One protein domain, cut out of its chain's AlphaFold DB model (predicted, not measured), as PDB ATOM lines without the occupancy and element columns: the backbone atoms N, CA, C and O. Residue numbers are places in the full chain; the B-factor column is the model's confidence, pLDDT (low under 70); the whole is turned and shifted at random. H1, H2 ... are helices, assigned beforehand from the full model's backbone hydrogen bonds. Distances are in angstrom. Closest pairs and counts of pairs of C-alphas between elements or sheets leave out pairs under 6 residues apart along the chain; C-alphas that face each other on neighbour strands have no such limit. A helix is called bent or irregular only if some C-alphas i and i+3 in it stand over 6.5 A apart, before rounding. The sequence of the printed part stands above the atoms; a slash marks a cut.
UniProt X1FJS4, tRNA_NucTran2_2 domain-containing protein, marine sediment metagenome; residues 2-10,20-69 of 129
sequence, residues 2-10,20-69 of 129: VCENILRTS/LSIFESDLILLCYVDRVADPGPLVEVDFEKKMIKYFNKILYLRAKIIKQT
ATOM      1  N   VAL A   2      89.213  40.151  17.234       47.91
ATOM      2  CA  VAL A   2      89.095  40.335  18.699       47.91
ATOM      3  C   VAL A   2      87.983  41.325  19.102       47.91
ATOM      4  O   VAL A   2      87.208  41.031  20.008       47.91
ATOM      5  N   CYS A   3      87.795  42.433  18.369       40.59
ATOM      6  CA  CYS A   3      86.768  43.438  18.701       40.59
ATOM      7  C   CYS A   3      85.318  42.919  18.635       40.59
ATOM      8  O   CYS A   3      84.492  43.322  19.451       40.59
ATOM      9  N   GLU A   4      84.997  42.020  17.696       40.81
ATOM     10  CA  GLU A   4      83.655  41.416  17.620       40.81
ATOM     11  C   GLU A   4      83.380  40.495  18.810       40.81
ATOM     12  O   GLU A   4      82.272  40.511  19.341       40.81
ATOM     13  N   ASN A   5      84.382  39.742  19.272       44.59
ATOM     14  CA  ASN A   5      84.222  38.857  20.422       44.59
ATOM     15  C   ASN A   5      84.068  39.634  21.731       44.59
ATOM     16  O   ASN A   5      83.215  39.258  22.527       44.59
ATOM     17  N   ILE A   6      84.798  40.741  21.921       47.31
ATOM     18  CA  ILE A   6      84.686  41.576  23.130       47.31
ATOM     19  C   ILE A   6      83.290  42.200  23.248       47.31
ATOM     20  O   ILE A   6      82.680  42.115  24.310       47.31
ATOM     21  N   LEU A   7      82.734  42.751  22.159       46.53
ATOM     22  CA  LEU A   7      81.361  43.280  22.149       46.53
ATOM     23  C   LEU A   7      80.318  42.193  22.462       46.53
ATOM     24  O   LEU A   7      79.325  42.465  23.139       46.53
ATOM     25  N   ARG A   8      80.572  40.953  22.026       41.81
ATOM     26  CA  ARG A   8      79.714  39.787  22.274       41.81
ATOM     27  C   ARG A   8      79.802  39.271  23.715       41.81
ATOM     28  O   ARG A   8      78.783  38.883  24.277       41.81
ATOM     29  N   THR A   9      80.984  39.285  24.334       45.25
ATOM     30  CA  THR A   9      81.147  38.944  25.760       45.25
ATOM     31  C   THR A   9      80.629  40.040  26.681       45.25
ATOM     32  O   THR A   9      80.029  39.725  27.706       45.25
ATOM     33  N   SER A  10      80.757  41.313  26.302       44.59
ATOM     34  CA  SER A  10      80.181  42.423  27.066       44.59
ATOM     35  C   SER A  10      78.661  42.288  27.177       44.59
ATOM     36  O   SER A  10      78.128  42.443  28.271       44.59
ATOM     37  N   LEU A  20      78.012  50.376  35.446       45.00
ATOM     38  CA  LEU A  20      78.686  50.677  34.178       45.00
ATOM     39  C   LEU A  20      79.895  51.618  34.371       45.00
ATOM     40  O   LEU A  20      80.754  51.728  33.500       45.00
ATOM     41  N   SER A  21      79.984  52.268  35.537       48.16
ATOM     42  CA  SER A  21      81.036  53.208  35.914       48.16
ATOM     43  C   SER A  21      82.440  52.591  36.038       48.16
ATOM     44  O   SER A  21      83.424  53.324  35.867       48.16
ATOM     45  N   ILE A  22      82.535  51.281  36.320       45.38
ATOM     46  CA  ILE A  22      83.802  50.577  36.593       45.38
ATOM     47  C   ILE A  22      84.426  50.033  35.294       45.38
ATOM     48  O   ILE A  22      85.640  50.055  35.143       45.38
ATOM     49  N   PHE A  23      83.616  49.646  34.302       53.09
ATOM     50  CA  PHE A  23      84.100  48.936  33.107       53.09
ATOM     51  C   PHE A  23      84.518  49.830  31.927       53.09
ATOM     52  O   PHE A  23      85.190  49.358  31.010       53.09
ATOM     53  N   GLU A  24      84.153  51.116  31.910       61.09
ATOM     54  CA  GLU A  24      84.385  51.970  30.732       61.09
ATOM     55  C   GLU A  24      85.868  52.248  30.444       61.09
ATOM     56  O   GLU A  24      86.273  52.291  29.285       61.09
ATOM     57  N   SER A  25      86.694  52.458  31.476       65.38
ATOM     58  CA  SER A  25      88.131  52.733  31.288       65.38
ATOM     59  C   SER A  25      88.931  51.457  31.029       65.38
ATOM     60  O   SER A  25      89.834  51.470  30.189       65.38
ATOM     61  N   ASP A  26      88.537  50.355  31.663       73.75
ATOM     62  CA  ASP A  26      89.170  49.044  31.508       73.75
ATOM     63  C   ASP A  26      88.955  48.480  30.104       73.75
ATOM     64  O   ASP A  26      89.889  47.955  29.503       73.75
ATOM     65  N   LEU A  27      87.763  48.671  29.526       76.38
ATOM     66  CA  LEU A  27      87.480  48.271  28.148       76.38
ATOM     67  C   LEU A  27      88.368  49.015  27.141       76.38
ATOM     68  O   LEU A  27      88.855  48.421  26.180       76.38
ATOM     69  N   ILE A  28      88.597  50.314  27.349       76.81
ATOM     70  CA  ILE A  28      89.449  51.108  26.455       76.81
ATOM     71  C   ILE A  28      90.923  50.695  26.594       76.81
ATOM     72  O   ILE A  28      91.620  50.592  25.583       76.81
ATOM     73  N   LEU A  29      91.392  50.434  27.820       78.62
ATOM     74  CA  LEU A  29      92.743  49.929  28.085       78.62
ATOM     75  C   LEU A  29      92.958  48.541  27.478       78.62
ATOM     76  O   LEU A  29      93.975  48.320  26.827       78.62
ATOM     77  N   LEU A  30      91.993  47.635  27.626       82.00
ATOM     78  CA  LEU A  30      92.039  46.299  27.036       82.00
ATOM     79  C   LEU A  30      92.142  46.375  25.506       82.00
ATOM     80  O   LEU A  30      93.059  45.800  24.927       82.00
ATOM     81  N   CYS A  31      91.284  47.174  24.863       80.44
ATOM     82  CA  CYS A  31      91.351  47.411  23.419       80.44
ATOM     83  C   CYS A  31      92.703  48.002  22.978       80.44
ATOM     84  O   CYS A  31      93.179  47.703  21.884       80.44
ATOM     85  N   TYR A  32      93.321  48.855  23.802       82.25
ATOM     86  CA  TYR A  32      94.652  49.395  23.526       82.25
ATOM     87  C   TYR A  32      95.734  48.313  23.616       82.25
ATOM     88  O   TYR A  32      96.557  48.211  22.709       82.25
ATOM     89  N   VAL A  33      95.712  47.486  24.663       84.00
ATOM     90  CA  VAL A  33      96.673  46.388  24.851       84.00
ATOM     91  C   VAL A  33      96.564  45.366  23.720       84.00
ATOM     92  O   VAL A  33      97.590  45.016  23.143       84.00
ATOM     93  N   ASP A  34      95.350  44.968  23.329       83.75
ATOM     94  CA  ASP A  34      95.129  44.071  22.184       83.75
ATOM     95  C   ASP A  34      95.707  44.659  20.894       83.75
ATOM     96  O   ASP A  34      96.343  43.967  20.100       83.75
ATOM     97  N   ARG A  35      95.526  45.968  20.699       78.56
ATOM     98  CA  ARG A  35      96.025  46.680  19.524       78.56
ATOM     99  C   ARG A  35      97.549  46.811  19.500       78.56
ATOM    100  O   ARG A  35      98.122  46.841  18.417       78.56
ATOM    101  N   VAL A  36      98.194  46.916  20.660       81.25
ATOM    102  CA  VAL A  36      99.662  46.919  20.783       81.25
ATOM    103  C   VAL A  36     100.225  45.510  20.589       81.25
ATOM    104  O   VAL A  36     101.263  45.358  19.949       81.25
ATOM    105  N   ALA A  37      99.545  44.489  21.115       85.62
ATOM    106  CA  ALA A  37      99.955  43.092  21.007       85.62
ATOM    107  C   ALA A  37      99.830  42.547  19.575       85.62
ATOM    108  O   ALA A  37     100.701  41.800  19.133       85.62
ATOM    109  N   ASP A  38      98.787  42.951  18.843       82.38
ATOM    110  CA  ASP A  38      98.605  42.639  17.422       82.38
ATOM    111  C   ASP A  38      98.295  43.913  16.604       82.38
ATOM    112  O   ASP A  38      97.134  44.270  16.351       82.38
ATOM    113  N   PRO A  39      99.341  44.637  16.164       71.25
ATOM    114  CA  PRO A  39      99.190  45.881  15.413       71.25
ATOM    115  C   PRO A  39      98.587  45.681  14.014       71.25
ATOM    116  O   PRO A  39      98.109  46.639  13.397       71.25
ATOM    117  N   GLY A  40      98.573  44.454  13.489       76.50
ATOM    118  CA  GLY A  40      98.195  44.173  12.107       76.50
ATOM    119  C   GLY A  40      99.047  44.924  11.060       76.50
ATOM    120  O   GLY A  40      99.962  45.676  11.386       76.50
ATOM    121  N   PRO A  41      98.756  44.745   9.762       76.44
ATOM    122  CA  PRO A  41      99.583  45.284   8.674       76.44
ATOM    123  C   PRO A  41      99.356  46.777   8.376       76.44
ATOM    124  O   PRO A  41     100.129  47.384   7.642       76.44
ATOM    125  N   LEU A  42      98.295  47.377   8.921       72.50
ATOM    126  CA  LEU A  42      97.893  48.767   8.677       72.50
ATOM    127  C   LEU A  42      97.966  49.572   9.980       72.50
ATOM    128  O   LEU A  42      96.959  50.066  10.495       72.50
ATOM    129  N   VAL A  43      99.159  49.647  10.569       69.38
ATOM    130  CA  VAL A  43      99.389  50.512  11.729       69.38
ATOM    131  C   VAL A  43      99.462  51.948  11.244       69.38
ATOM    132  O   VAL A  43     100.342  52.321  10.472       69.38
ATOM    133  N   GLU A  44      98.513  52.760  11.691       71.88
ATOM    134  CA  GLU A  44      98.531  54.184  11.404       71.88
ATOM    135  C   GLU A  44      99.734  54.848  12.090       71.88
ATOM    136  O   GLU A  44      99.998  54.623  13.276       71.88
ATOM    137  N   VAL A  45     100.449  55.701  11.353       73.56
ATOM    138  CA  VAL A  45     101.510  56.541  11.921       73.56
ATOM    139  C   VAL A  45     100.894  57.442  13.000       73.56
ATOM    140  O   VAL A  45      99.827  58.022  12.802       73.56
ATOM    141  N   ASP A  46     101.548  57.536  14.162       80.81
ATOM    142  CA  ASP A  46     101.081  58.277  15.347       80.81
ATOM    143  C   ASP A  46      99.809  57.731  16.039       80.81
ATOM    144  O   ASP A  46      99.172  58.457  16.813       80.81
ATOM    145  N   PHE A  47      99.447  56.457  15.830       79.69
ATOM    146  CA  PHE A  47      98.310  55.816  16.511       79.69
ATOM    147  C   PHE A  47      98.320  56.038  18.034       79.69
ATOM    148  O   PHE A  47      97.317  56.461  18.609       79.69
ATOM    149  N   GLU A  48      99.468  55.839  18.685       80.19
ATOM    150  CA  GLU A  48      99.621  56.011  20.133       80.19
ATOM    151  C   GLU A  48      99.339  57.456  20.579       80.19
ATOM    152  O   GLU A  48      98.559  57.690  21.505       80.19
ATOM    153  N   LYS A  49      99.868  58.456  19.856       84.62
ATOM    154  CA  LYS A  49      99.590  59.875  20.142       84.62
ATOM    155  C   LYS A  49      98.105  60.201  19.983       84.62
ATOM    156  O   LYS A  49      97.547  60.952  20.789       84.62
ATOM    157  N   LYS A  50      97.445  59.647  18.959       83.81
ATOM    158  CA  LYS A  50      95.995  59.801  18.759       83.81
ATOM    159  C   LYS A  50      95.207  59.152  19.893       83.81
ATOM    160  O   LYS A  50      94.301  59.792  20.423       83.81
ATOM    161  N   MET A  51      95.581  57.944  20.308       82.75
ATOM    162  CA  MET A  51      94.945  57.242  21.423       82.75
ATOM    163  C   MET A  51      95.051  58.034  22.720       82.75
ATOM    164  O   MET A  51      94.026  58.305  23.339       82.75
ATOM    165  N   ILE A  52      96.246  58.510  23.080       84.44
ATOM    166  CA  ILE A  52      96.455  59.352  24.268       84.44
ATOM    167  C   ILE A  52      95.590  60.620  24.197       84.44
ATOM    168  O   ILE A  52      94.934  60.993  25.173       84.44
ATOM    169  N   LYS A  53      95.528  61.277  23.029       88.56
ATOM    170  CA  LYS A  53      94.677  62.458  22.812       88.56
ATOM    171  C   LYS A  53      93.195  62.148  23.040       88.56
ATOM    172  O   LYS A  53      92.510  62.924  23.710       88.56
ATOM    173  N   TYR A  54      92.685  61.050  22.485       84.75
ATOM    174  CA  TYR A  54      91.285  60.660  22.654       84.75
ATOM    175  C   TYR A  54      90.979  60.242  24.089       84.75
ATOM    176  O   TYR A  54      89.966  60.680  24.630       84.75
ATOM    177  N   PHE A  55      91.875  59.492  24.728       83.94
ATOM    178  CA  PHE A  55      91.724  59.058  26.111       83.94
ATOM    179  C   PHE A  55      91.619  60.256  27.055       83.94
ATOM    180  O   PHE A  55      90.642  60.394  27.789       83.94
ATOM    181  N   ASN A  56      92.546  61.210  26.934       85.50
ATOM    182  CA  ASN A  56      92.510  62.451  27.704       85.50
ATOM    183  C   ASN A  56      91.227  63.252  27.455       85.50
ATOM    184  O   ASN A  56      90.647  63.805  28.390       85.50
ATOM    185  N   LYS A  57      90.740  63.292  26.209       87.31
ATOM    186  CA  LYS A  57      89.479  63.964  25.878       87.31
ATOM    187  C   LYS A  57      88.277  63.278  26.535       87.31
ATOM    188  O   LYS A  57      87.419  63.977  27.070       87.31
ATOM    189  N   ILE A  58      88.214  61.948  26.518       82.88
ATOM    190  CA  ILE A  58      87.140  61.169  27.152       82.88
ATOM    191  C   ILE A  58      87.155  61.384  28.667       82.88
ATOM    192  O   ILE A  58      86.124  61.738  29.237       82.88
ATOM    193  N   LEU A  59      88.324  61.273  29.307       82.56
ATOM    194  CA  LEU A  59      88.482  61.517  30.744       82.56
ATOM    195  C   LEU A  59      88.065  62.940  31.131       82.56
ATOM    196  O   LEU A  59      87.345  63.135  32.111       82.56
ATOM    197  N   TYR A  60      88.455  63.935  30.333       84.56
ATOM    198  CA  TYR A  60      88.051  65.322  30.540       84.56
ATOM    199  C   TYR A  60      86.533  65.509  30.433       84.56
ATOM    200  O   TYR A  60      85.923  66.142  31.298       84.56
ATOM    201  N   LEU A  61      85.906  64.952  29.393       81.31
ATOM    202  CA  LEU A  61      84.457  65.030  29.207       81.31
ATOM    203  C   LEU A  61      83.714  64.332  30.347       81.31
ATOM    204  O   LEU A  61      82.772  64.909  30.886       81.31
ATOM    205  N   ARG A  62      84.186  63.161  30.786       74.19
ATOM    206  CA  ARG A  62      83.647  62.448  31.951       74.19
ATOM    207  C   ARG A  62      83.737  63.303  33.210       74.19
ATOM    208  O   ARG A  62      82.725  63.527  33.866       74.19
ATOM    209  N   ALA A  63      84.915  63.841  33.525       74.81
ATOM    210  CA  ALA A  63      85.105  64.699  34.691       74.81
ATOM    211  C   ALA A  63      84.205  65.944  34.643       74.81
ATOM    212  O   ALA A  63      83.680  66.374  35.669       74.81
ATOM    213  N   LYS A  64      83.986  66.509  33.450       73.81
ATOM    214  CA  LYS A  64      83.070  67.631  33.240       73.81
ATOM    215  C   LYS A  64      81.609  67.230  33.463       73.81
ATOM    216  O   LYS A  64      80.895  67.987  34.111       73.81
ATOM    217  N   ILE A  65      81.178  66.061  32.993       70.12
ATOM    218  CA  ILE A  65      79.821  65.530  33.216       70.12
ATOM    219  C   ILE A  65      79.595  65.239  34.705       70.12
ATOM    220  O   ILE A  65      78.588  65.672  35.259       70.12
ATOM    221  N   ILE A  66      80.563  64.603  35.375       68.00
ATOM    222  CA  ILE A  66      80.508  64.325  36.818       68.00
ATOM    223  C   ILE A  66      80.466  65.632  37.616       68.00
ATOM    224  O   ILE A  66      79.623  65.789  38.483       68.00
ATOM    225  N   LYS A  67      81.309  66.626  37.308       60.56
ATOM    226  CA  LYS A  67      81.253  67.938  37.985       60.56
ATOM    227  C   LYS A  67      79.952  68.695  37.720       60.56
ATOM    228  O   LYS A  67      79.558  69.537  38.522       60.56
ATOM    229  N   GLN A  68      79.295  68.416  36.599       57.50
ATOM    230  CA  GLN A  68      77.995  68.972  36.250       57.50
ATOM    231  C   GLN A  68      76.824  68.170  36.811       57.50
ATOM    232  O   GLN A  68      75.693  68.513  36.457       57.50
ATOM    233  N   THR A  69      77.033  67.153  37.667       56.72
ATOM    234  CA  THR A  69      75.926  66.472  38.351       56.72
ATOM    235  C   THR A  69      75.108  67.513  39.095       56.72
ATOM    236  O   THR A  69      75.471  68.012  40.163       56.72
TER     237      THR A  69
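This is residues 2 to 10 and 20 to 69 of the 129 residues of the protein "tRNA_NucTran2_2 domain-containing protein" of marine sediment metagenome (UniProt X1FJS4). Two long helices, H3 and H2, lie side by side at a loose spacing and run in opposite directions, with residues 38 to 46 making the turn between them at one end. The short helix H1 lies beside H2, away from H3, and residues 60 to 69, of which 60 to 67 belong to H3, stick out past the rest. The printed part has 59 residues with three named helices, in the order H1, H2, H3 along the chain, and no named strand; the class is all helix. The whole is loose, with a radius of gyration of the C-alphas of 13.7 A, and only just flat, spanning 43 by 29 by 13 A.

The longest helix is H3, residues 47 to 67. It is near H2, residues 20 to 37, with 11 pairs of C-alphas within 10 A. No pair of their C-alphas is within 8 A, but only just, the closest being 8.1 A apart. H1, residues 2 to 10, is close to H2 but not clearly touching, with 2 pairs of C-alphas within 8 A; the closest C-alphas are those of Cys 3 and Cys 31, 7.7 A apart. H1 and H2 run opposite ways at a shallow tilt of 19 degrees, and their centres are 11.8 A apart. H1 and H3 are apart. In H1 and H3 every pair of O i and N i+4 is within hydrogen-bond range, and in H2 10 of 14 are.

H3 begins at C-alpha 47, at (98.310, 55.816, 16.511), and ends at C-alpha 67, at (81.253, 67.938, 37.985), 30.0 A from first to last C-alpha. H2 goes from C-alpha 20, at (78.686, 50.677, 34.178), to C-alpha 37, at (99.955, 43.092, 21.007), over 26.1 A. H2 is irregular: C-alphas 22 and 25 are 7.2 A apart, against about 5 A in a regular helix, and its line is a rough one. H1 begins at C-alpha 2, at (89.095, 40.335, 18.699), and measures 12.4 A from first to last C-alpha.

The two C-alphas farthest apart are those of Pro 41 and Thr 69, at 43.5 A. Residues 60 to 69 stand free; without them the body has 49 residues and spans 32 by 26 by 13 A. The link from H1 to H2 is across the cut: residues 11 to 19 are not printed, and C-alphas 10 and 20 are 11.0 A apart. The link from H2 to H3, 9 residues, is short. The mean pLDDT of the printed part, which is from a predicted model, is 70.3, and 20 printed residues are under 70, with low confidence: residues 2 to 10, residues 20 to 25, residue 43, and residues 66 to 69. The mean pLDDT of H1 is 44.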